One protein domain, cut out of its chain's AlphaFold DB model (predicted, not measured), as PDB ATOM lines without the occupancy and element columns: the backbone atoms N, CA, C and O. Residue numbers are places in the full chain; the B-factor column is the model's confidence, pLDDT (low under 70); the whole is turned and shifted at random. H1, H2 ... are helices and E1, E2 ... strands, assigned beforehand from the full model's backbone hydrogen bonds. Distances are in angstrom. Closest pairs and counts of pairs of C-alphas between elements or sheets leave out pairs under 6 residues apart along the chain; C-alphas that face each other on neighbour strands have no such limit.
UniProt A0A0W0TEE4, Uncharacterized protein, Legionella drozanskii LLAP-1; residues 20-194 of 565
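What this domain is: This is residues 20 to 194 of the 565 residues of an uncharacterized protein of Legionella drozanskii LLAP-1 (UniProt A0A0W0TEE4). A strongly twisted sheet of five strands has its two long helices, H2 and H4, side by side over one side of it, while the long loops of residues 67 to 84 and 145 to 174 run largely away from this helix pair. The short helices H1, H3, H5 and H6 lie round the periphery. The printed part has 175 residues, in the order E1 H1 H2 E2 H3 E3 H4 E4 E5 H5 H6; the sheet, E2 E3 E1 E5 E4, is antiparallel throughout. The class is mixed, helices and strands, with under half of the residues in named elements. The whole is compact, with a radius of gyration of the C-alphas of 16.3 A, and spans 45 by 40 by 32 A.

Where its parts are: E1, residues 20 to 22, begins at C-alpha 20 (-25.211, 25.360, -40.636). H1 is residues 26 to 29, and H2, residues 32 to 45, is 20.1 A long. E2 is residues 52 to 55, H3 61 to 66 and E3 85 to 88. H4, residues 100 to 116, is 24.3 A long and begins at C-alpha 100 (-36.193, 31.352, -38.768). E4, residues 129 to 134, is 15.8 A long; E5, residues 137 to 144, is 17.8 A long and bends by 88 degrees at residue 140. H5 is residues 175 to 178; H6, residues 183 to 188, ends at C-alpha 188 (-28.530, 47.407, -39.866).

How they stand to each other: E1 is antiparallel to E3, with N 22 and O 85 at 2.9 A, and to E5, with N 21 and O 142 at 2.8 A. E2 is an edge strand beside E3, N 86 and O 54 being 2.8 A apart. E4, the other edge, forms a hairpin with E5, with N 132 and O 141 at 2.8 A. E1, H1, H2 and E2 form a split strand-helix-strand unit, two strands running the same way with E3 between them, and its crossover is right-handed. H2 and H4 touch, the C-alphas of Val 45 and Leu 110 being closest at 6.1 A, opposite ways at a shallow tilt of 33 degrees, only just short of steep. H2, H4 and H5 are on the sheet but only graze it. H3 and H4 are apart. In H2, H3, H4 and H6 every O i to N i+4 pair is within hydrogen-bond range; H1 and H5 are too short for one.

The domain as a whole: The C-alphas of Ser 73 and Ala 188, the two farthest apart, are 46.9 A from each other. The printed part has no cut. The links H3 to E3, E3 to H4, H4 to E4 and E5 to H5 are long. The mean pLDDT of the printed part is 71.4, and 70 residues are under 70, among them 58 to 83 and 145 to 173.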
ATOM      1  N   PHE A  20     -25.844  24.389 -39.747       85.75
ATOM      2  CA  PHE A  20     -25.211  25.360 -40.636       85.75
ATOM      3  C   PHE A  20     -23.736  25.516 -40.271       85.75
ATOM      4  O   PHE A  20     -23.304  25.135 -39.181       85.75
ATOM      5  N   ARG A  21     -22.956  26.063 -41.195       86.94
ATOM      6  CA  ARG A  21     -21.500  26.155 -41.104       86.94
ATOM      7  C   ARG A  21     -21.030  27.584 -41.246       86.94
ATOM      8  O   ARG A  21     -21.753  28.427 -41.776       86.94
ATOM      9  N   ILE A  22     -19.818  27.831 -40.765       88.56
ATOM     10  CA  ILE A  22     -19.143  29.122 -40.851       88.56
ATOM     11  C   ILE A  22     -17.754  28.891 -41.423       88.56
ATOM     12  O   ILE A  22     -16.964  28.143 -40.847       88.56
ATOM     13  N   HIS A  23     -17.467  29.567 -42.528       85.56
ATOM     14  CA  HIS A  23     -16.207  29.423 -43.243       85.56
ATOM     15  C   HIS A  23     -15.182  30.417 -42.700       85.56
ATOM     16  O   HIS A  23     -15.191  31.605 -43.041       85.56
ATOM     17  N   VAL A  24     -14.315  29.929 -41.819       84.75
ATOM     18  CA  VAL A  24     -13.209  30.687 -41.216       84.75
ATOM     19  C   VAL A  24     -11.912  30.269 -41.897       84.75
ATOM     20  O   VAL A  24     -11.798  29.133 -42.339       84.75
ATOM     21  N   ASP A  25     -10.923  31.157 -41.992       79.12
ATOM     22  CA  ASP A  25      -9.598  30.751 -42.470       79.12
ATOM     23  C   ASP A  25      -9.002  29.669 -41.549       79.12
ATOM     24  O   ASP A  25      -8.769  29.936 -40.360       79.12
ATOM     25  N   PRO A  26      -8.726  28.454 -42.054       74.31
ATOM     26  CA  PRO A  26      -8.193  27.377 -41.230       74.31
ATOM     27  C   PRO A  26      -6.816  27.726 -40.647       74.31
ATOM     28  O   PRO A  26      -6.505  27.322 -39.526       74.31
ATOM     29  N   THR A  27      -6.010  28.540 -41.341       76.56
ATOM     30  CA  THR A  27      -4.696  28.983 -40.844       76.56
ATOM     31  C   THR A  27      -4.821  29.922 -39.648       76.56
ATOM     32  O   THR A  27      -3.979  29.910 -38.748       76.56
ATOM     33  N   TYR A  28      -5.911  30.692 -39.580       82.38
ATOM     34  CA  TYR A  28      -6.205  31.557 -38.442       82.38
ATOM     35  C   TYR A  28      -6.506  30.738 -37.183       82.38
ATOM     36  O   TYR A  28      -6.061  31.106 -36.094       82.38
ATOM     37  N   LEU A  29      -7.203  29.606 -37.341       79.88
ATOM     38  CA  LEU A  29      -7.577  28.692 -36.256       79.88
ATOM     39  C   LEU A  29      -6.427  27.804 -35.757       79.88
ATOM     40  O   LEU A  29      -6.541  27.218 -34.680       79.88
ATOM     41  N   MET A  30      -5.303  27.735 -36.478       79.12
ATOM     42  CA  MET A  30      -4.088  27.063 -35.993       79.12
ATOM     43  C   MET A  30      -3.509  27.754 -34.748       79.12
ATOM     44  O   MET A  30      -2.888  27.121 -33.891       79.12
ATOM     45  N   ASN A  31      -3.712  29.068 -34.616       84.75
ATOM     46  CA  ASN A  31      -3.294  29.804 -33.432       84.75
ATOM     47  C   ASN A  31      -4.289  29.566 -32.279       84.75
ATOM     48  O   ASN A  31      -5.483  29.836 -32.393       84.75
ATOM     49  N   ARG A  32      -3.779  29.106 -31.130       83.62
ATOM     50  CA  ARG A  32      -4.596  28.782 -29.946       83.62
ATOM     51  C   ARG A  32      -5.390  29.966 -29.391       83.62
ATOM     52  O   ARG A  32      -6.501  29.766 -28.909       83.62
ATOM     53  N   GLU A  33      -4.837  31.175 -29.433       86.94
ATOM     54  CA  GLU A  33      -5.508  32.388 -28.951       86.94
ATOM     55  C   GLU A  33      -6.657  32.778 -29.884       86.94
ATOM     56  O   GLU A  33      -7.758  33.070 -29.419       86.94
ATOM     57  N   ASN A  34      -6.434  32.688 -31.196       89.38
ATOM     58  CA  ASN A  34      -7.461  32.911 -32.212       89.38
ATOM     59  C   ASN A  34      -8.589  31.873 -32.124       89.38
ATOM     60  O   ASN A  34      -9.765  32.231 -32.166       89.38
ATOM     61  N   PHE A  35      -8.247  30.594 -31.942       85.81
ATOM     62  CA  PHE A  35      -9.223  29.531 -31.701       85.81
ATOM     63  C   PHE A  35     -10.070  29.823 -30.453       85.81
ATOM     64  O   PHE A  35     -11.300  29.768 -30.502       85.81
ATOM     65  N   ALA A  36      -9.428  30.192 -29.338       86.50
ATOM     66  CA  ALA A  36     -10.122  30.538 -28.099       86.50
ATOM     67  C   ALA A  36     -11.029  31.771 -28.260       86.50
ATOM     68  O   ALA A  36     -12.122  31.811 -27.693       86.50
ATOM     69  N   LEU A  37     -10.608  32.756 -29.058       92.00
ATOM     70  CA  LEU A  37     -11.404  33.935 -29.391       92.00
ATOM     71  C   LEU A  37     -12.665  33.568 -30.182       92.00
ATOM     72  O   LEU A  37     -13.760  33.976 -29.794       92.00
ATOM     73  N   VAL A  38     -12.530  32.775 -31.252       90.06
ATOM     74  CA  VAL A  38     -13.668  32.312 -32.065       90.06
ATOM     75  C   VAL A  38     -14.643  31.510 -31.207       90.06
ATOM     76  O   VAL A  38     -15.844  31.777 -31.230       90.06
ATOM     77  N   ARG A  39     -14.128  30.599 -30.375       90.25
ATOM     78  CA  ARG A  39     -14.933  29.839 -29.415       90.25
ATOM     79  C   ARG A  39     -15.718  30.749 -28.468       90.25
ATOM     80  O   ARG A  39     -16.924  30.576 -28.330       90.25
ATOM     81  N   LYS A  40     -15.061  31.732 -27.849       91.12
ATOM     82  CA  LYS A  40     -15.713  32.671 -26.925       91.12
ATOM     83  C   LYS A  40     -16.839  33.457 -27.606       91.12
ATOM     84  O   LYS A  40     -17.886  33.664 -27.007       91.12
ATOM     85  N   ILE A  41     -16.624  33.895 -28.849       95.31
ATOM     86  CA  ILE A  41     -17.644  34.609 -29.630       95.31
ATOM     87  C   ILE A  41     -18.859  33.710 -29.884       95.31
ATOM     88  O   ILE A  41     -19.991  34.168 -29.756       95.31
ATOM     89  N   LEU A  42     -18.629  32.442 -30.229       91.25
ATOM     90  CA  LEU A  42     -19.691  31.463 -30.448       91.25
ATOM     91  C   LEU A  42     -20.498  31.205 -29.168       91.25
ATOM     92  O   LEU A  42     -21.723  31.272 -29.206       91.25
ATOM     93  N   GLU A  43     -19.819  30.986 -28.040       88.88
ATOM     94  CA  GLU A  43     -20.455  30.793 -26.729       88.88
ATOM     95  C   GLU A  43     -21.298  32.011 -26.314       88.88
ATOM     96  O   GLU A  43     -22.402  31.842 -25.807       88.88
ATOM     97  N   GLU A  44     -20.821  33.232 -26.574       91.88
ATOM     98  CA  GLU A  44     -21.555  34.466 -26.260       91.88
ATOM     99  C   GLU A  44     -22.796  34.656 -27.147       91.88
ATOM    100  O   GLU A  44     -23.839  35.104 -26.679       91.88
ATOM    101  N   VAL A  45     -22.706  34.349 -28.446       92.38
ATOM    102  CA  VAL A  45     -23.836  34.541 -29.372       92.38
ATOM    103  C   VAL A  45     -24.954  33.541 -29.116       92.38
ATOM    104  O   VAL A  45     -26.123  33.904 -29.217       92.38
ATOM    105  N   PHE A  46     -24.594  32.298 -28.807       87.69
ATOM    106  CA  PHE A  46     -25.545  31.218 -28.556       87.69
ATOM    107  C   PHE A  46     -25.833  31.015 -27.063       87.69
ATOM    108  O   PHE A  46     -26.360  29.973 -26.672       87.69
ATOM    109  N   GLU A  47     -25.513  31.995 -26.216       86.38
ATOM    110  CA  GLU A  47     -25.823  31.932 -24.790       86.38
ATOM    111  C   GLU A  47     -27.338  31.769 -24.578       86.38
ATOM    112  O   GLU A  47     -28.145  32.584 -25.025       86.38
ATOM    113  N   GLY A  48     -27.734  30.695 -23.889       81.00
ATOM    114  CA  GLY A  48     -29.141  30.364 -23.640       81.00
ATOM    115  C   GLY A  48     -29.840  29.592 -24.766       81.00
ATOM    116  O   GLY A  48     -30.966  29.134 -24.566       81.00
ATOM    117  N   GLU A  49     -29.181  29.379 -25.907       82.19
ATOM    118  CA  GLU A  49     -29.676  28.537 -26.997       82.19
ATOM    119  C   GLU A  49     -29.256  27.074 -26.793       82.19
ATOM    120  O   GLU A  49     -28.164  26.785 -26.304       82.19
ATOM    121  N   LYS A  50     -30.098  26.113 -27.196       79.69
ATOM    122  CA  LYS A  50     -29.705  24.692 -27.208       79.69
ATOM    123  C   LYS A  50     -29.164  24.323 -28.588       79.69
ATOM    124  O   LYS A  50     -29.915  23.847 -29.449       79.69
ATOM    125  N   VAL A  51     -27.874  24.568 -28.781       78.25
ATOM    126  CA  VAL A  51     -27.109  24.226 -29.988       78.25
ATOM    127  C   VAL A  51     -25.893  23.383 -29.617       78.25
ATOM    128  O   VAL A  51     -25.340  23.561 -28.533       78.25
ATOM    129  N   ASP A  52     -25.456  22.513 -30.529       77.81
ATOM    130  CA  ASP A  52     -24.136  21.881 -30.416       77.81
ATOM    131  C   ASP A  52     -23.169  22.602 -31.362       77.81
ATOM    132  O   ASP A  52     -23.540  22.969 -32.478       77.81
ATOM    133  N   ILE A  53     -21.927  22.816 -30.929       79.19
ATOM    134  CA  ILE A  53     -20.921  23.561 -31.697       79.19
ATOM    135  C   ILE A  53     -19.679  22.688 -31.873       79.19
ATOM    136  O   ILE A  53     -19.050  22.285 -30.896       79.19
ATOM    137  N   LYS A  54     -19.298  22.430 -33.127       79.25
ATOM    138  CA  LYS A  54     -18.032  21.780 -33.498       79.25
ATOM    139  C   LYS A  54     -17.111  22.839 -34.090       79.25
ATOM    140  O   LYS A  54     -17.505  23.531 -35.020       79.25
ATOM    141  N   ILE A  55     -15.896  22.959 -33.561       75.69
ATOM    142  CA  ILE A  55     -14.837  23.815 -34.115       75.69
ATOM    143  C   ILE A  55     -13.635  22.925 -34.402       75.69
ATOM    144  O   ILE A  55     -13.228  22.149 -33.534       75.69
ATOM    145  N   ILE A  56     -13.067  23.030 -35.600       71.50
ATOM    146  CA  ILE A  56     -11.867  22.282 -35.974       71.50
ATOM    147  C   ILE A  56     -10.628  23.095 -35.592       71.50
ATOM    148  O   ILE A  56     -10.479  24.252 -35.985       71.50
ATOM    149  N   GLN A  57      -9.729  22.477 -34.828       70.69
ATOM    150  CA  GLN A  57      -8.400  23.008 -34.540       70.69
ATOM    151  C   GLN A  57      -7.357  22.191 -35.299       70.69
ATOM    152  O   GLN A  57      -7.305  20.969 -35.155       70.69
ATOM    153  N   LEU A  58      -6.531  22.871 -36.091       66.25
ATOM    154  CA  LEU A  58      -5.429  22.254 -36.823       66.25
ATOM    155  C   LEU A  58      -4.126  22.425 -36.041       66.25
ATOM    156  O   LEU A  58      -3.775  23.537 -35.647       66.25
ATOM    157  N   ASP A  59      -3.421  21.316 -35.821       59.75
ATOM    158  CA  ASP A  59      -2.212  21.283 -34.991       59.75
ATOM    159  C   ASP A  59      -0.951  21.751 -35.739       59.75
ATOM    160  O   ASP A  59      -0.035  22.291 -35.117       59.75
ATOM    161  N   ASP A  60      -0.882  21.550 -37.062       62.88
ATOM    162  CA  ASP A  60       0.281  21.894 -37.886       62.88
ATOM    163  C   ASP A  60      -0.059  22.063 -39.388       62.88
ATOM    164  O   ASP A  60      -1.207  21.945 -39.819       62.88
ATOM    165  N   GLN A  61       0.958  22.391 -40.195       61.38
ATOM    166  CA  GLN A  61       0.813  22.562 -41.647       61.38
ATOM    167  C   GLN A  61       0.575  21.245 -42.399       61.38
ATOM    168  O   GLN A  61       0.049  21.280 -43.509       61.38
ATOM    169  N   GLN A  62       0.958  20.098 -41.833       55.44
ATOM    170  CA  GLN A  62       0.671  18.803 -42.443       55.44
ATOM    171  C   GLN A  62      -0.815  18.474 -42.275       55.44
ATOM    172  O   GLN A  62      -1.469  18.115 -43.244       55.44
ATOM    173  N   ALA A  63      -1.378  18.741 -41.098       57.41
ATOM    174  CA  ALA A  63      -2.803  18.668 -40.830       57.41
ATOM    175  C   ALA A  63      -3.608  19.606 -41.739       57.41
ATOM    176  O   ALA A  63      -4.715  19.255 -42.111       57.41
ATOM    177  N   LEU A  64      -3.058  20.758 -42.146       58.81
ATOM    178  CA  LEU A  64      -3.680  21.640 -43.144       58.81
ATOM    179  C   LEU A  64      -3.701  21.026 -44.556       58.81
ATOM    180  O   LEU A  64      -4.657  21.249 -45.293       58.81
ATOM    181  N   LYS A  65      -2.679  20.250 -44.938       55.91
ATOM    182  CA  LYS A  65      -2.685  19.489 -46.200       55.91
ATOM    183  C   LYS A  65      -3.673  18.321 -46.137       55.91
ATOM    184  O   LYS A  65      -4.433  18.116 -47.076       55.91
ATOM    185  N   ASP A  66      -3.704  17.627 -45.002       48.22
ATOM    186  CA  ASP A  66      -4.575  16.474 -44.750       48.22
ATOM    187  C   ASP A  66      -6.045  16.879 -44.475       48.22
ATOM    188  O   ASP A  66      -6.947  16.039 -44.525       48.22
ATOM    189  N   PHE A  67      -6.296  18.165 -44.185       48.38
ATOM    190  CA  PHE A  67      -7.620  18.778 -43.979       48.38
ATOM    191  C   PHE A  67      -8.489  18.725 -45.241       48.38
ATOM    192  O   PHE A  67      -9.721  18.725 -45.173       48.38
ATOM    193  N   ASP A  68      -7.848  18.639 -46.405       51.75
ATOM    194  CA  ASP A  68      -8.519  18.295 -47.642       51.75
ATOM    195  C   ASP A  68      -8.803  16.788 -47.635       51.75
ATOM    196  O   ASP A  68      -7.950  15.974 -47.991       51.75
ATOM    197  N   GLY A  69     -10.007  16.402 -47.193       48.03
ATOM    198  CA  GLY A  69     -10.450  15.006 -47.020       48.03
ATOM    199  C   GLY A  69     -10.388  14.126 -48.281       48.03
ATOM    200  O   GLY A  69     -10.768  12.958 -48.243       48.03
ATOM    201  N   THR A  70      -9.903  14.660 -49.406       46.44
ATOM    202  CA  THR A  70      -9.515  13.901 -50.601       46.44
ATOM    203  C   THR A  70      -8.104  13.300 -50.534       46.44
ATOM    204  O   THR A  70      -7.750  12.542 -51.430       46.44
ATOM    205  N   THR A  71      -7.289  13.633 -49.525       42.25
ATOM    206  CA  THR A  71      -5.854  13.270 -49.452       42.25
ATOM    207  C   THR A  71      -5.530  12.115 -48.491       42.25
ATOM    208  O   THR A  71      -4.466  11.507 -48.603       42.25
ATOM    209  N   ASN A  72      -6.430  11.754 -47.567       42.22
ATOM    210  CA  ASN A  72      -6.150  10.746 -46.536       42.22
ATOM    211  C   ASN A  72      -6.549   9.302 -46.943       42.22
ATOM    212  O   ASN A  72      -7.498   9.077 -47.691       42.22
ATOM    213  N   SER A  73      -5.804   8.301 -46.447       35.41
ATOM    214  CA  SER A  73      -6.018   6.851 -46.674       35.41
ATOM    215  C   SER A  73      -7.227   6.260 -45.960       35.41
ATOM    216  O   SER A  73      -7.733   5.223 -46.371       35.41
ATOM    217  N   PHE A  74      -7.709   6.924 -44.917       34.75
ATOM    218  CA  PHE A  74      -8.793   6.413 -44.081       34.75
ATOM    219  C   PHE A  74     -10.181   6.845 -44.563       34.75
ATOM    220  O   PHE A  74     -11.180   6.436 -43.980       34.75
ATOM    221  N   GLY A  75     -10.266   7.709 -45.584       38.69
ATOM    222  CA  GLY A  75     -11.526   8.362 -45.943       38.69
ATOM    223  C   GLY A  75     -12.138   9.134 -44.769       38.69
ATOM    224  O   GLY A  75     -13.351   9.343 -44.755       38.69
ATOM    225  N   ASN A  76     -11.315   9.513 -43.780       33.47
ATOM    226  CA  ASN A  76     -11.767  10.173 -42.563       33.47
ATOM    227  C   ASN A  76     -12.414  11.493 -42.950       33.47
ATOM    228  O   ASN A  76     -11.746  12.328 -43.558       33.47
ATOM    229  N   ASP A  77     -13.699  11.600 -42.594       43.53
ATOM    230  CA  ASP A  77     -14.627  12.705 -42.814       43.53
ATOM    231  C   ASP A  77     -14.346  13.445 -44.137       43.53
ATOM    232  O   ASP A  77     -13.532  14.369 -44.195       43.53
ATOM    233  N   ARG A  78     -15.118  13.107 -45.186       44.56
ATOM    234  CA  ARG A  78     -15.357  13.876 -46.444       44.56
ATOM    235  C   ARG A  78     -15.816  15.335 -46.211       44.56
ATOM    236  O   ARG A  78     -16.324  15.996 -47.108       44.56
ATOM    237  N   ASP A  79     -15.608  15.827 -45.003       47.97
ATOM    238  CA  ASP A  79     -16.527  16.550 -44.164       47.97
ATOM    239  C   ASP A  79     -15.759  17.582 -43.302       47.97
ATOM    240  O   ASP A  79     -16.290  18.070 -42.314       47.97
ATOM    241  N   GLN A  80     -14.509  17.933 -43.627       50.75
ATOM    242  CA  GLN A  80     -13.758  18.943 -42.856       50.75
ATOM    243  C   GLN A  80     -13.547  20.260 -43.605       50.75
ATOM    244  O   GLN A  80     -13.607  21.323 -42.991       50.75
ATOM    245  N   ARG A  81     -13.390  20.225 -44.933       52.31
ATOM    246  CA  ARG A  81     -13.116  21.427 -45.731       52.31
ATOM    247  C   ARG A  81     -14.314  22.384 -45.757       52.31
ATOM    248  O   ARG A  81     -15.395  22.013 -46.208       52.31
ATOM    249  N   GLY A  82     -14.111  23.614 -45.276       56.66
ATOM    250  CA  GLY A  82     -15.167  24.607 -45.061       56.66
ATOM    251  C   GLY A  82     -16.149  24.251 -43.943       56.66
ATOM    252  O   GLY A  82     -17.233  24.831 -43.869       56.66
ATOM    253  N   LYS A  83     -15.792  23.292 -43.084       64.56
ATOM    254  CA  LYS A  83     -16.496  22.960 -41.840       64.56
ATOM    255  C   LYS A  83     -15.679  23.387 -40.626       64.56
ATOM    256  O   LYS A  83     -15.647  22.689 -39.614       64.56
ATOM    257  N   GLU A  84     -14.986  24.520 -40.727       75.50
ATOM    258  CA  GLU A  84     -14.138  25.007 -39.639       75.50
ATOM    259  C   GLU A  84     -14.955  25.225 -38.366       75.50
ATOM    260  O   GLU A  84     -14.490  24.923 -37.266       75.50
ATOM    261  N   VAL A  85     -16.199  25.679 -38.536       80.38
ATOM    262  CA  VAL A  85     -17.211  25.727 -37.485       80.38
ATOM    263  C   VAL A  85     -18.525  25.135 -37.999       80.38
ATOM    264  O   VAL A  85     -19.069  25.620 -38.991       80.38
ATOM    265  N   CYS A  86     -19.077  24.151 -37.287       80.50
ATOM    266  CA  CYS A  86     -20.440  23.648 -37.482       80.50
ATOM    267  C   CYS A  86     -21.313  23.982 -36.274       80.50
ATOM    268  O   CYS A  86     -20.905  23.774 -35.129       80.50
ATOM    269  N   ILE A  87     -22.533  24.438 -36.544       83.62
ATOM    270  CA  ILE A  87     -23.568  24.708 -35.550       83.62
ATOM    271  C   ILE A  87     -24.739  23.767 -35.812       83.62
ATOM    272  O   ILE A  87     -25.461  23.913 -36.800       83.62
ATOM    273  N   TYR A  88     -24.936  22.812 -34.912       79.88
ATOM    274  CA  TYR A  88     -26.060  21.889 -34.929       79.88
ATOM    275  C   TYR A  88     -27.252  22.530 -34.230       79.88
ATOM    276  O   TYR A  88     -27.127  23.078 -33.133       79.88
ATOM    277  N   LEU A  89     -28.420  22.440 -34.859       75.88
ATOM    278  CA  LEU A  89     -29.633  23.145 -34.455       75.88
ATOM    279  C   LEU A  89     -30.743  22.182 -34.005       75.88
ATOM    280  O   LEU A  89     -31.832  22.230 -34.585       75.88
ATOM    281  N   PRO A  90     -30.519  21.311 -32.998       66.06
ATOM    282  CA  PRO A  90     -31.540  20.362 -32.571       66.06
ATOM    283  C   PRO A  90     -32.807  21.100 -32.111       66.06
ATOM    284  O   PRO A  90     -33.882  20.859 -32.629       66.06
ATOM    285  N   SER A  91     -32.692  22.118 -31.256       60.78
ATOM    286  CA  SER A  91     -33.870  22.776 -30.664       60.78
ATOM    287  C   SER A  91     -34.505  23.906 -31.489       60.78
ATOM    288  O   SER A  91     -35.710  24.126 -31.406       60.78
ATOM    289  N   ILE A  92     -33.711  24.654 -32.265       58.69
ATOM    290  CA  ILE A  92     -34.162  25.874 -32.968       58.69
ATOM    291  C   ILE A  92     -35.055  25.523 -34.171       58.69
ATOM    292  O   ILE A  92     -35.880  26.331 -34.610       58.69
ATOM    293  N   LEU A  93     -34.895  24.306 -34.700       60.50
ATOM    294  CA  LEU A  93     -35.579  23.807 -35.892       60.50
ATOM    295  C   LEU A  93     -36.507  22.606 -35.619       60.50
ATOM    296  O   LEU A  93     -36.973  21.983 -36.583       60.50
ATOM    297  N   GLU A  94     -36.768  22.289 -34.345       56.88
ATOM    298  CA  GLU A  94     -37.744  21.292 -33.882       56.88
ATOM    299  C   GLU A  94     -39.103  21.960 -33.575       56.88
ATOM    300  O   GLU A  94     -39.177  22.937 -32.829       56.88
ATOM    301  N   GLY A  95     -40.191  21.441 -34.165       54.91
ATOM    302  CA  GLY A  95     -41.576  21.920 -33.990       54.91
ATOM    303  C   GLY A  95     -42.287  22.332 -35.292       54.91
ATOM    304  O   GLY A  95     -41.661  22.453 -36.343       54.91
ATOM    305  N   ASP A  96     -43.601  22.586 -35.222       49.91
ATOM    306  CA  ASP A  96     -44.463  22.885 -36.390       49.91
ATOM    307  C   ASP A  96     -44.156  24.232 -37.086       49.91
ATOM    308  O   ASP A  96     -44.645  24.493 -38.187       49.91
ATOM    309  N   LYS A  97     -43.361  25.111 -36.451       58.44
ATOM    310  CA  LYS A  97     -42.899  26.396 -37.011       58.44
ATOM    311  C   LYS A  97     -41.476  26.729 -36.531       58.44
ATOM    312  O   LYS A  97     -41.338  27.291 -35.444       58.44
ATOM    313  N   PRO A  98     -40.422  26.429 -37.310       66.44
ATOM    314  CA  PRO A  98     -39.056  26.819 -36.961       66.44
ATOM    315  C   PRO A  98     -38.937  28.347 -36.840       66.44
ATOM    316  O   PRO A  98     -39.471  29.088 -37.671       66.44
ATOM    317  N   ASN A  99     -38.230  28.840 -35.816       80.12
ATOM    318  CA  ASN A  99     -38.060  30.280 -35.588       80.12
ATOM    319  C   ASN A  99     -36.917  30.851 -36.447       80.12
ATOM    320  O   ASN A  99     -35.838  31.191 -35.960       80.12
ATOM    321  N   ILE A 100     -37.169  30.930 -37.755       83.75
ATOM    322  CA  ILE A 100     -36.193  31.352 -38.768       83.75
ATOM    323  C   ILE A 100     -35.669  32.772 -38.532       83.75
ATOM    324  O   ILE A 100     -34.476  33.016 -38.683       83.75
ATOM    325  N   GLU A 101     -36.531  33.700 -38.117       86.69
ATOM    326  CA  GLU A 101     -36.137  35.094 -37.864       86.69
ATOM    327  C   GLU A 101     -35.168  35.219 -36.683       86.69
ATOM    328  O   GLU A 101     -34.198  35.979 -36.742       86.69
ATOM    329  N   HIS A 102     -35.385  34.436 -35.622       88.50
ATOM    330  CA  HIS A 102     -34.455  34.378 -34.496       88.50
ATOM    331  C   HIS A 102     -33.095  33.826 -34.919       88.50
ATOM    332  O   HIS A 102     -32.067  34.452 -34.658       88.50
ATOM    333  N   LEU A 103     -33.082  32.720 -35.668       88.44
ATOM    334  CA  LEU A 103     -31.844  32.148 -36.192       88.44
ATOM    335  C   LEU A 103     -31.101  33.132 -37.106       88.44
ATOM    336  O   LEU A 103     -29.892  33.316 -36.974       88.44
ATOM    337  N   LYS A 104     -31.823  33.841 -37.978       91.06
ATOM    338  CA  LYS A 104     -31.259  34.880 -38.846       91.06
ATOM    339  C   LYS A 104     -30.587  35.995 -38.042       91.06
ATOM    340  O   LYS A 104     -29.486  36.428 -38.384       91.06
ATOM    341  N   LYS A 105     -31.214  36.434 -36.946       91.94
ATOM    342  CA  LYS A 105     -30.641  37.414 -36.011       91.94
ATOM    343  C   LYS A 105     -29.377  36.887 -35.326       91.94
ATOM    344  O   LYS A 105     -28.403  37.637 -35.227       91.94
ATOM    345  N   LEU A 106     -29.364  35.627 -34.889       92.75
ATOM    346  CA  LEU A 106     -28.173  34.995 -34.309       92.75
ATOM    347  C   LEU A 106     -27.020  34.961 -35.322       92.75
ATOM    348  O   LEU A 106     -25.920  35.404 -35.006       92.75
ATOM    349  N   MET A 107     -27.286  34.548 -36.564       94.12
ATOM    350  CA  MET A 107     -26.280  34.512 -37.634       94.12
ATOM    351  C   MET A 107     -25.701  35.896 -37.961       94.12
ATOM    352  O   MET A 107     -24.487  36.046 -38.084       94.12
ATOM    353  N   LEU A 108     -26.541  36.934 -38.059       94.69
ATOM    354  CA  LEU A 108     -26.080  38.311 -38.296       94.69
ATOM    355  C   LEU A 108     -25.262  38.862 -37.118       94.69
ATOM    356  O   LEU A 108     -24.255  39.542 -37.321       94.69
ATOM    357  N   THR A 109     -25.664  38.542 -35.885       95.50
ATOM    358  CA  THR A 109     -24.932  38.925 -34.666       95.50
ATOM    359  C   THR A 109     -23.564  38.248 -34.617       95.50
ATOM    360  O   THR A 109     -22.558  38.901 -34.328       95.50
ATOM    361  N   LEU A 110     -23.520  36.959 -34.956       95.50
ATOM    362  CA  LEU A 110     -22.294  36.182 -35.058       95.50
ATOM    363  C   LEU A 110     -21.342  36.772 -36.087       95.50
ATOM    364  O   LEU A 110     -20.182  37.033 -35.772       95.50
ATOM    365  N   TRP A 111     -21.852  37.056 -37.286       94.25
ATOM    366  CA  TRP A 111     -21.068  37.689 -38.336       94.25
ATOM    367  C   TRP A 111     -20.478  39.020 -37.856       94.25
ATOM    368  O   TRP A 111     -19.278  39.250 -38.001       94.25
ATOM    369  N   ASN A 112     -21.279  39.865 -37.197       95.38
ATOM    370  CA  ASN A 112     -20.806  41.166 -36.723       95.38
ATOM    371  C   ASN A 112     -19.680  41.024 -35.696       95.38
ATOM    372  O   ASN A 112     -18.675  41.728 -35.786       95.38
ATOM    373  N   LYS A 113     -19.826  40.106 -34.738       96.12
ATOM    374  CA  LYS A 113     -18.815  39.871 -33.702       96.12
ATOM    375  C   LYS A 113     -17.523  39.296 -34.275       96.12
ATOM    376  O   LYS A 113     -16.456  39.804 -33.939       96.12
ATOM    377  N   LEU A 114     -17.610  38.309 -35.167       94.38
ATOM    378  CA  LEU A 114     -16.441  37.744 -35.853       94.38
ATOM    379  C   LEU A 114     -15.715  38.818 -36.677       94.38
ATOM    380  O   LEU A 114     -14.497  38.949 -36.586       94.38
ATOM    381  N   GLN A 115     -16.460  39.657 -37.401       91.81
ATOM    382  CA  GLN A 115     -15.888  40.747 -38.186       91.81
ATOM    383  C   GLN A 115     -15.234  41.829 -37.312       91.81
ATOM    384  O   GLN A 115     -14.124  42.261 -37.612       91.81
ATOM    385  N   LYS A 116     -15.866  42.244 -36.203       92.88
ATOM    386  CA  LYS A 116     -15.280  43.204 -35.243       92.88
ATOM    387  C   LYS A 116     -14.023  42.663 -34.559       92.88
ATOM    388  O   LYS A 116     -13.139  43.439 -34.209       92.88
ATOM    389  N   ALA A 117     -13.940  41.346 -34.393       93.25
ATOM    390  CA  ALA A 117     -12.762  40.653 -33.890       93.25
ATOM    391  C   ALA A 117     -11.668  40.439 -34.958       93.25
ATOM    392  O   ALA A 117     -10.634  39.853 -34.650       93.25
ATOM    393  N   ASN A 118     -11.868  40.928 -36.190       90.50
ATOM    394  CA  ASN A 118     -10.980  40.721 -37.337       90.50
ATOM    395  C   ASN A 118     -10.725  39.237 -37.651       90.50
ATOM    396  O   ASN A 118      -9.642  38.877 -38.114       90.50
ATOM    397  N   VAL A 119     -11.718  38.376 -37.411       88.81
ATOM    398  CA  VAL A 119     -11.651  36.975 -37.831       88.81
ATOM    399  C   VAL A 119     -11.777  36.928 -39.360       88.81
ATOM    400  O   VAL A 119     -12.748  37.465 -39.902       88.81
ATOM    401  N   PRO A 120     -10.820  36.320 -40.079       84.94
ATOM    402  CA  PRO A 120     -10.889  36.178 -41.527       84.94
ATOM    403  C   PRO A 120     -11.973  35.164 -41.902       84.94
ATOM    404  O   PRO A 120     -11.868  33.973 -41.615       84.94
ATOM    405  N   LEU A 121     -13.035  35.663 -42.535       85.62
ATOM    406  CA  LEU A 121     -14.156  34.865 -43.023       85.62
ATOM    407  C   LEU A 121     -14.073  34.713 -44.540       85.62
ATOM    408  O   LEU A 121     -13.804  35.684 -45.254       85.62
ATOM    409  N   HIS A 122     -14.369  33.517 -45.034       76.88
ATOM    410  CA  HIS A 122     -14.444  33.223 -46.461       76.88
ATOM    411  C   HIS A 122     -15.898  33.122 -46.904       76.88
ATOM    412  O   HIS A 122     -16.745  32.653 -46.166       76.88
ATOM    413  N   THR A 123     -16.203  33.527 -48.133       73.75
ATOM    414  CA  THR A 123     -17.539  33.361 -48.738       73.75
ATOM    415  C   THR A 123     -17.618  32.131 -49.641       73.75
ATOM    416  O   THR A 123     -18.459  32.062 -50.534       73.75
ATOM    417  N   PHE A 124     -16.689  31.190 -49.462       69.75
ATOM    418  CA  PHE A 124     -16.629  29.941 -50.209       69.75
ATOM    419  C   PHE A 124     -17.622  28.941 -49.632       69.75
ATOM    420  O   PHE A 124     -17.645  28.746 -48.427       69.75
ATOM    421  N   THR A 125     -18.402  28.288 -50.487       70.88
ATOM    422  CA  THR A 125     -19.283  27.189 -50.085       70.88
ATOM    423  C   THR A 125     -18.654  25.856 -50.490       70.88
ATOM    424  O   THR A 125     -18.384  25.655 -51.676       70.88
ATOM    425  N   PRO A 126     -18.419  24.939 -49.539       63.44
ATOM    426  CA  PRO A 126     -17.900  23.610 -49.825       63.44
ATOM    427  C   PRO A 126     -18.807  22.815 -50.757       63.44
ATOM    428  O   PRO A 126     -20.033  22.891 -50.647       63.44
ATOM    429  N   PRO A 127     -18.236  21.976 -51.630       57.88
ATOM    430  CA  PRO A 127     -19.022  21.022 -52.394       57.88
ATOM    431  C   PRO A 127     -19.853  20.111 -51.487       57.88
ATOM    432  O   PRO A 127     -19.342  19.528 -50.537       57.88
ATOM    433  N   GLY A 128     -21.145  19.991 -51.802       60.09
ATOM    434  CA  GLY A 128     -22.119  19.263 -50.979       60.09
ATOM    435  C   GLY A 128     -22.941  20.157 -50.046       60.09
ATOM    436  O   GLY A 128     -23.957  19.699 -49.524       60.09
ATOM    437  N   ASP A 129     -22.565  21.430 -49.905       70.38
ATOM    438  CA  ASP A 129     -23.334  22.429 -49.167       70.38
ATOM    439  C   ASP A 129     -24.065  23.401 -50.082       70.38
ATOM    440  O   ASP A 129     -23.763  23.547 -51.267       70.38
ATOM    441  N   LYS A 130     -25.010  24.128 -49.483       75.44
ATOM    442  CA  LYS A 130     -25.677  25.266 -50.097       75.44
ATOM    443  C   LYS A 130     -25.332  26.550 -49.360       75.44
ATOM    444  O   LYS A 130     -25.462  26.632 -48.138       75.44
ATOM    445  N   ALA A 131     -24.926  27.564 -50.118       80.38
ATOM    446  CA  ALA A 131     -24.643  28.887 -49.587       80.38
ATOM    447  C   ALA A 131     -25.911  29.499 -48.979       80.38
ATOM    448  O   ALA A 131     -26.977  29.502 -49.605       80.38
ATOM    449  N   ILE A 132     -25.784  30.102 -47.801       86.88
ATOM    450  CA  ILE A 132     -26.758  31.080 -47.324       86.88
ATOM    451  C   ILE A 132     -26.396  32.395 -48.000       86.88
ATOM    452  O   ILE A 132     -25.270  32.887 -47.889       86.88
ATOM    453  N   ARG A 133     -27.332  32.938 -48.776       84.12
ATOM    454  CA  ARG A 133     -27.042  34.039 -49.696       84.12
ATOM    455  C   ARG A 133     -27.451  35.386 -49.121       84.12
ATOM    456  O   ARG A 133     -28.426  35.505 -48.380       84.12
ATOM    457  N   MET A 134     -26.719  36.417 -49.515       82.69
ATOM    458  CA  MET A 134     -27.171  37.797 -49.482       82.69
ATOM    459  C   MET A 134     -27.480  38.213 -50.918       82.69
ATOM    460  O   MET A 134     -26.565  38.388 -51.721       82.69
ATOM    461  N   GLU A 135     -28.763  38.374 -51.252       76.25
ATOM    462  CA  GLU A 135     -29.201  38.556 -52.646       76.25
ATOM    463  C   GLU A 135     -28.628  37.426 -53.534       76.25
ATOM    464  O   GLU A 135     -28.912  36.254 -53.280       76.25
ATOM    465  N   SER A 136     -27.803  37.752 -54.533       66.06
ATOM    466  CA  SER A 136     -27.126  36.802 -55.425       66.06
ATOM    467  C   SER A 136     -25.717  36.387 -54.967       66.06
ATOM    468  O   SER A 136     -25.028  35.704 -55.716       66.06
ATOM    469  N   PHE A 137     -25.262  36.807 -53.782       70.25
ATOM    470  CA  PHE A 137     -23.892  36.586 -53.304       70.25
ATOM    471  C   PHE A 137     -23.848  35.581 -52.155       70.25
ATOM    472  O   PHE A 137     -24.686  35.628 -51.254       70.25
ATOM    473  N   SER A 138     -22.843  34.708 -52.145       77.25
ATOM    474  CA  SER A 138     -22.587  33.799 -51.027       77.25
ATOM    475  C   SER A 138     -22.087  34.573 -49.807       77.25
ATOM    476  O   SER A 138     -21.239  35.460 -49.920       77.25
ATOM    477  N   THR A 139     -22.634  34.258 -48.634       85.94
ATOM    478  CA  THR A 139     -22.110  34.757 -47.353       85.94
ATOM    479  C   THR A 139     -21.112  33.761 -46.765       85.94
ATOM    480  O   THR A 139     -20.917  32.692 -47.342       85.94
ATOM    481  N   PRO A 140     -20.481  34.060 -45.615       87.38
ATOM    482  CA  PRO A 140     -19.638  33.090 -44.922       87.38
ATOM    483  C   PRO A 140     -20.359  31.887 -44.317       87.38
ATOM    484  O   PRO A 140     -19.736  31.122 -43.583       87.38
ATOM    485  N   PHE A 141     -21.657  31.734 -44.581       89.44
ATOM    486  CA  PHE A 141     -22.467  30.662 -44.039       89.44
ATOM    487  C   PHE A 141     -22.959  29.725 -45.138       89.44
ATOM    488  O   PHE A 141     -23.438  30.171 -46.185       89.44
ATOM    489  N   SER A 142     -22.935  28.430 -44.850       84.81
ATOM    490  CA  SER A 142     -23.555  27.390 -45.667       84.81
ATOM    491  C   SER A 142     -24.381  26.442 -44.801       84.81
ATOM    492  O   SER A 142     -24.341  26.500 -43.573       84.81
ATOM    493  N   TYR A 143     -25.148  25.564 -45.432       80.06
ATOM    494  CA  TYR A 143     -25.795  24.448 -44.753       80.06
ATOM    495  C   TYR A 143     -25.715  23.175 -45.581       80.06
ATOM    496  O   TYR A 143     -25.612  23.214 -46.809       80.06
ATOM    497  N   THR A 144     -25.778  22.049 -44.880       71.00
ATOM    498  CA  THR A 144     -25.777  20.709 -45.476       71.00
ATOM    499  C   THR A 144     -27.173  20.290 -45.885       71.00
ATOM    500  O   THR A 144     -28.188  20.753 -45.364       71.00
ATOM    501  N   PHE A 145     -27.184  19.360 -46.829       61.62
ATOM    502  CA  PHE A 145     -28.361  18.839 -47.476       61.62
ATOM    503  C   PHE A 145     -29.105  17.710 -46.712       61.62
ATOM    504  O   PHE A 145     -30.119  17.209 -47.187       61.62
ATOM    505  N   THR A 146     -28.667  17.243 -45.542       51.31
ATOM    506  CA  THR A 146     -29.136  15.930 -45.046       51.31
ATOM    507  C   THR A 146     -30.557  15.913 -44.451       51.31
ATOM    508  O   THR A 146     -30.723  15.967 -43.235       51.31
ATOM    509  N   THR A 147     -31.581  15.720 -45.291       43.22
ATOM    510  CA  THR A 147     -32.860  15.077 -44.908       43.22
ATOM    511  C   THR A 147     -33.094  13.727 -45.585       43.22
ATOM    512  O   THR A 147     -33.958  12.982 -45.131       43.22
ATOM    513  N   ALA A 148     -32.318  13.347 -46.605       43.06
ATOM    514  CA  ALA A 148     -32.389  11.998 -47.158       43.06
ATOM    515  C   ALA A 148     -31.552  11.041 -46.287       43.06
ATOM    516  O   ALA A 148     -30.315  11.114 -46.329       43.06
ATOM    517  N   PRO A 149     -32.168  10.150 -45.482       43.69
ATOM    518  CA  PRO A 149     -31.401   9.092 -44.848       43.69
ATOM    519  C   PRO A 149     -30.751   8.293 -45.984       43.69
ATOM    520  O   PRO A 149     -31.418   7.978 -46.970       43.69
ATOM    521  N   LYS A 150     -29.464   7.968 -45.850       44.47
ATOM    522  CA  LYS A 150     -28.732   7.031 -46.720       44.47
ATOM    523  C   LYS A 150     -28.139   7.545 -48.042       44.47
ATOM    524  O   LYS A 150     -27.583   6.764 -48.802       44.47
ATOM    525  N   GLU A 151     -28.163   8.840 -48.365       43.62
ATOM    526  CA  GLU A 151     -27.516   9.295 -49.619       43.62
ATOM    527  C   GLU A 151     -25.987   9.401 -49.554       43.62
ATOM    528  O   GLU A 151     -25.311   9.214 -50.566       43.62
ATOM    529  N   TRP A 152     -25.435   9.656 -48.369       42.94
ATOM    530  CA  TRP A 152     -23.999   9.541 -48.099       42.94
ATOM    531  C   TRP A 152     -23.513   8.080 -48.158       42.94
ATOM    532  O   TRP A 152     -22.322   7.857 -48.365       42.94
ATOM    533  N   GLU A 153     -24.433   7.111 -48.052       40.56
ATOM    534  CA  GLU A 153     -24.183   5.666 -48.188       40.56
ATOM    535  C   GLU A 153     -24.079   5.217 -49.659       40.56
ATOM    536  O   GLU A 153     -23.696   4.083 -49.927       40.56
ATOM    537  N   LYS A 154     -24.393   6.081 -50.642       43.31
ATOM    538  CA  LYS A 154     -24.189   5.762 -52.066       43.31
ATOM    539  C   LYS A 154     -22.711   5.906 -52.432       43.31
ATOM    540  O   LYS A 154     -22.092   6.910 -52.065       43.31
ATOM    541  N   ARG A 155     -22.213   4.982 -53.273       40.84
ATOM    542  CA  ARG A 155     -20.811   4.796 -53.727       40.84
ATOM    543  C   ARG A 155     -20.035   6.095 -54.003       40.84
ATOM    544  O   ARG A 155     -18.841   6.141 -53.736       40.84
ATOM    545  N   HIS A 156     -20.719   7.176 -54.410       46.38
ATOM    546  CA  HIS A 156     -20.163   8.529 -54.579       46.38
ATOM    547  C   HIS A 156     -21.148   9.683 -54.275       46.38
ATOM    548  O   HIS A 156     -20.935  10.809 -54.723       46.38
ATOM    549  N   GLY A 157     -22.213   9.451 -53.498       45.56
ATOM    550  CA  GLY A 157     -23.435  10.282 -53.467       45.56
ATOM    551  C   GLY A 157     -23.265  11.802 -53.294       45.56
ATOM    552  O   GLY A 157     -24.001  12.563 -53.914       45.56
ATOM    553  N   ILE A 158     -22.276  12.262 -52.520       48.31
ATOM    554  CA  ILE A 158     -22.001  13.699 -52.290       48.31
ATOM    555  C   ILE A 158     -21.003  14.291 -53.316       48.31
ATOM    556  O   ILE A 158     -21.025  15.489 -53.594       48.31
ATOM    557  N   LEU A 159     -20.141  13.469 -53.932       49.09
ATOM    558  CA  LEU A 159     -19.072  13.923 -54.842       49.09
ATOM    559  C   LEU A 159     -19.647  14.408 -56.178       49.09
ATOM    560  O   LEU A 159     -19.162  15.393 -56.730       49.09
ATOM    561  N   PHE A 160     -20.726  13.779 -56.644       45.38
ATOM    562  CA  PHE A 160     -21.388  14.104 -57.910       45.38
ATOM    563  C   PHE A 160     -22.450  15.206 -57.825       45.38
ATOM    564  O   PHE A 160     -22.967  15.631 -58.855       45.38
ATOM    565  N   LYS A 161     -22.804  15.686 -56.627       50.50
ATOM    566  CA  LYS A 161     -23.902  16.648 -56.480       50.50
ATOM    567  C   LYS A 161     -23.395  18.083 -56.462       50.50
ATOM    568  O   LYS A 161     -22.886  18.567 -55.446       50.50
ATOM    569  N   ASP A 162     -23.571  18.779 -57.584       46.97
ATOM    570  CA  ASP A 162     -23.555  20.242 -57.616       46.97
ATOM    571  C   ASP A 162     -24.812  20.793 -56.930       46.97
ATOM    572  O   ASP A 162     -25.861  20.996 -57.541       46.97
ATOM    573  N   CYS A 163     -24.694  20.989 -55.617       49.06
ATOM    574  CA  CYS A 163     -25.762  21.485 -54.761       49.06
ATOM    575  C   CYS A 163     -25.972  23.000 -54.881       49.06
ATOM    576  O   CYS A 163     -26.783  23.533 -54.125       49.06
ATOM    577  N   GLU A 164     -25.297  23.711 -55.790       48.66
ATOM    578  CA  GLU A 164     -25.655  25.092 -56.134       48.66
ATOM    579  C   GLU A 164     -26.557  25.182 -57.371       48.66
ATOM    580  O   GLU A 164     -27.350  26.123 -57.464       48.66
ATOM    581  N   HIS A 165     -26.479  24.202 -58.281       45.47
ATOM    582  CA  HIS A 165     -27.122  24.270 -59.599       45.47
ATOM    583  C   HIS A 165     -28.169  23.181 -59.863       45.47
ATOM    584  O   HIS A 165     -28.960  23.325 -60.795       45.47
ATOM    585  N   ASN A 166     -28.212  22.109 -59.065       43.62
ATOM    586  CA  ASN A 166     -29.093  20.973 -59.326       43.62
ATOM    587  C   ASN A 166     -30.296  20.945 -58.365       43.62
ATOM    588  O   ASN A 166     -30.183  20.512 -57.216       43.62
ATOM    589  N   ASN A 167     -31.451  21.427 -58.851       49.19
ATOM    590  CA  ASN A 167     -32.681  21.584 -58.061       49.19
ATOM    591  C   ASN A 167     -33.329  20.275 -57.600       49.19
ATOM    592  O   ASN A 167     -34.043  20.265 -56.597       49.19
ATOM    593  N   ASP A 168     -33.041  19.182 -58.299       43.72
ATOM    594  CA  ASP A 168     -33.723  17.895 -58.138       43.72
ATOM    595  C   ASP A 168     -33.392  17.187 -56.827       43.72
ATOM    596  O   ASP A 168     -34.101  16.275 -56.404       43.72
ATOM    597  N   PHE A 169     -32.315  17.613 -56.169       49.16
ATOM    598  CA  PHE A 169     -31.897  17.031 -54.912       49.16
ATOM    599  C   PHE A 169     -32.317  17.849 -53.716       49.16
ATOM    600  O   PHE A 169     -31.970  17.409 -52.647       49.16
ATOM    601  N   TYR A 170     -33.013  18.986 -53.829       56.44
ATOM    602  CA  TYR A 170     -33.348  19.776 -52.645       56.44
ATOM    603  C   TYR A 170     -34.576  19.245 -51.906       56.44
ATOM    604  O   TYR A 170     -35.589  18.928 -52.519       56.44
ATOM    605  N   ASP A 171     -34.532  19.263 -50.574       59.72
ATOM    606  CA  ASP A 171     -35.725  19.413 -49.757       59.72
ATOM    607  C   ASP A 171     -36.107  20.900 -49.791       59.72
ATOM    608  O   ASP A 171     -35.480  21.712 -49.097       59.72
ATOM    609  N   PRO A 172     -37.098  21.305 -50.610       61.56
ATOM    610  CA  PRO A 172     -37.541  22.695 -50.665       61.56
ATOM    611  C   PRO A 172     -38.105  23.177 -49.321       61.56
ATOM    612  O   PRO A 172     -38.264  24.382 -49.139       61.56
ATOM    613  N   ASN A 173     -38.382  22.259 -48.386       64.94
ATOM    614  CA  ASN A 173     -38.867  22.549 -47.042       64.94
ATOM    615  C   ASN A 173     -37.741  22.581 -45.997       64.94
ATOM    616  O   ASN A 173     -38.025  22.721 -44.803       64.94
ATOM    617  N   HIS A 174     -36.469  22.461 -46.401       72.38
ATOM    618  CA  HIS A 174     -35.359  22.584 -45.464       72.38
ATOM    619  C   HIS A 174     -35.398  23.981 -44.813       72.38
ATOM    620  O   HIS A 174     -35.308  24.981 -45.526       72.38
ATOM    621  N   PRO A 175     -35.474  24.114 -43.474       74.38
ATOM    622  CA  PRO A 175     -35.716  25.411 -42.831       74.38
ATOM    623  C   PRO A 175     -34.675  26.489 -43.178       74.38
ATOM    624  O   PRO A 175     -35.014  27.661 -43.332       74.38
ATOM    625  N   LEU A 176     -33.410  26.089 -43.359       80.50
ATOM    626  CA  LEU A 176     -32.318  26.996 -43.737       80.50
ATOM    627  C   LEU A 176     -32.387  27.454 -45.203       80.50
ATOM    628  O   LEU A 176     -31.766  28.453 -45.553       80.50
ATOM    629  N   HIS A 177     -33.173  26.780 -46.051       77.50
ATOM    630  CA  HIS A 177     -33.377  27.177 -47.445       77.50
ATOM    631  C   HIS A 177     -34.050  28.545 -47.574       77.50
ATOM    632  O   HIS A 177     -33.783  29.285 -48.518       77.50
ATOM    633  N   HIS A 178     -34.877  28.905 -46.594       77.75
ATOM    634  CA  HIS A 178     -35.592  30.176 -46.562       77.75
ATOM    635  C   HIS A 178     -34.782  31.317 -45.929       77.75
ATOM    636  O   HIS A 178     -35.265  32.448 -45.865       77.75
ATOM    637  N   ILE A 179     -33.556  31.053 -45.462       85.69
ATOM    638  CA  ILE A 179     -32.684  32.095 -44.918       85.69
ATOM    639  C   ILE A 179     -31.936  32.769 -46.066       85.69
ATOM    640  O   ILE A 179     -31.060  32.188 -46.700       85.69
ATOM    641  N   GLN A 180     -32.259  34.041 -46.286       87.19
ATOM    642  CA  GLN A 180     -31.526  34.933 -47.175       87.19
ATOM    643  C   GLN A 180     -31.370  36.299 -46.508       87.19
ATOM    644  O   GLN A 180     -32.325  36.834 -45.939       87.19
ATOM    645  N   PHE A 181     -30.177  36.881 -46.586       89.25
ATOM    646  CA  PHE A 181     -29.912  38.218 -46.067       89.25
ATOM    647  C   PHE A 181     -30.186  39.289 -47.128       89.25
ATOM    648  O   PHE A 181     -29.884  39.134 -48.311       89.25
ATOM    649  N   SER A 182     -30.736  40.412 -46.694       86.69
ATOM    650  CA  SER A 182     -30.940  41.606 -47.511       86.69
ATOM    651  C   SER A 182     -29.843  42.639 -47.257       86.69
ATOM    652  O   SER A 182     -29.317  42.754 -46.147       86.69
ATOM    653  N   ALA A 183     -29.564  43.504 -48.238       82.00
ATOM    654  CA  ALA A 183     -28.650  44.635 -48.046       82.00
ATOM    655  C   ALA A 183     -29.090  45.602 -46.923       82.00
ATOM    656  O   ALA A 183     -28.288  46.386 -46.412       82.00
ATOM    657  N   LYS A 184     -30.374  45.597 -46.540       86.19
ATOM    658  CA  LYS A 184     -30.872  46.369 -45.392       86.19
ATOM    659  C   LYS A 184     -30.407  45.757 -44.072       86.19
ATOM    660  O   LYS A 184     -29.986  46.498 -43.193       86.19
ATOM    661  N   GLU A 185     -30.463  44.436 -43.945       89.12
ATOM    662  CA  GLU A 185     -30.027  43.724 -42.740       89.12
ATOM    663  C   GLU A 185     -28.522  43.837 -42.543       89.12
ATOM    664  O   GLU A 185     -28.085  44.187 -41.454       89.12
ATOM    665  N   ILE A 186     -27.738  43.670 -43.611       88.31
ATOM    666  CA  ILE A 186     -26.283  43.864 -43.555       88.31
ATOM    667  C   ILE A 186     -25.932  45.262 -43.035       88.31
ATOM    668  O   ILE A 186     -25.141  45.399 -42.105       88.31
ATOM    669  N   ARG A 187     -26.597  46.306 -43.550       85.88
ATOM    670  CA  ARG A 187     -26.411  47.683 -43.062       85.88
ATOM    671  C   ARG A 187     -26.868  47.876 -41.617       85.88
ATOM    672  O   ARG A 187     -26.192  48.572 -40.869       85.88
ATOM    673  N   ALA A 188     -27.994  47.281 -41.223       88.44
ATOM    674  CA  ALA A 188     -28.530  47.407 -39.866       88.44
ATOM    675  C   ALA A 188     -27.611  46.785 -38.804       88.44
ATOM    676  O   ALA A 188     -27.572  47.271 -37.679       88.44
ATOM    677  N   TYR A 189     -26.861  45.747 -39.172       91.25
ATOM    678  CA  TYR A 189     -25.856  45.115 -38.318       91.25
ATOM    679  C   TYR A 189     -24.451  45.687 -38.528       91.25
ATOM    680  O   TYR A 189     -23.492  45.087 -38.058       91.25
ATOM    681  N   GLU A 190     -24.300  46.816 -39.231       89.00
ATOM    682  CA  GLU A 190     -22.999  47.456 -39.501       89.00
ATOM    683  C   GLU A 190     -21.968  46.498 -40.128       89.00
ATOM    684  O   GLU A 190     -20.759  46.638 -39.933       89.00
ATOM    685  N   LEU A 191     -22.441  45.491 -40.862       87.44
ATOM    686  CA  LEU A 191     -21.593  44.506 -41.514       87.44
ATOM    687  C   LEU A 191     -20.958  45.141 -42.748       87.44
ATOM    688  O   LEU A 191     -21.656  45.684 -43.610       87.44
ATOM    689  N   GLN A 192     -19.632  45.065 -42.853       80.62
ATOM    690  CA  GLN A 192     -18.945  45.480 -44.074       80.62
ATOM    691  C   GLN A 192     -18.832  44.259 -44.976       80.62
ATOM    692  O   GLN A 192     -18.009  43.377 -44.734       80.62
ATOM    693  N   PHE A 193     -19.681  44.211 -45.998       74.56
ATOM    694  CA  PHE A 193     -19.630  43.185 -47.026       74.56
ATOM    695  C   PHE A 193     -19.265  43.812 -48.363       74.56
ATOM    696  O   PHE A 193     -20.078  44.487 -48.997       74.56
ATOM    697  N   ASP A 194     -18.029  43.582 -48.781       69.56
ATOM    698  CA  ASP A 194     -17.558  43.965 -50.101       69.56
ATOM    699  C   ASP A 194     -17.803  42.805 -51.071       69.56
ATOM    700  O   ASP A 194     -17.114  41.781 -51.043       69.56
TER     701      ASP A 194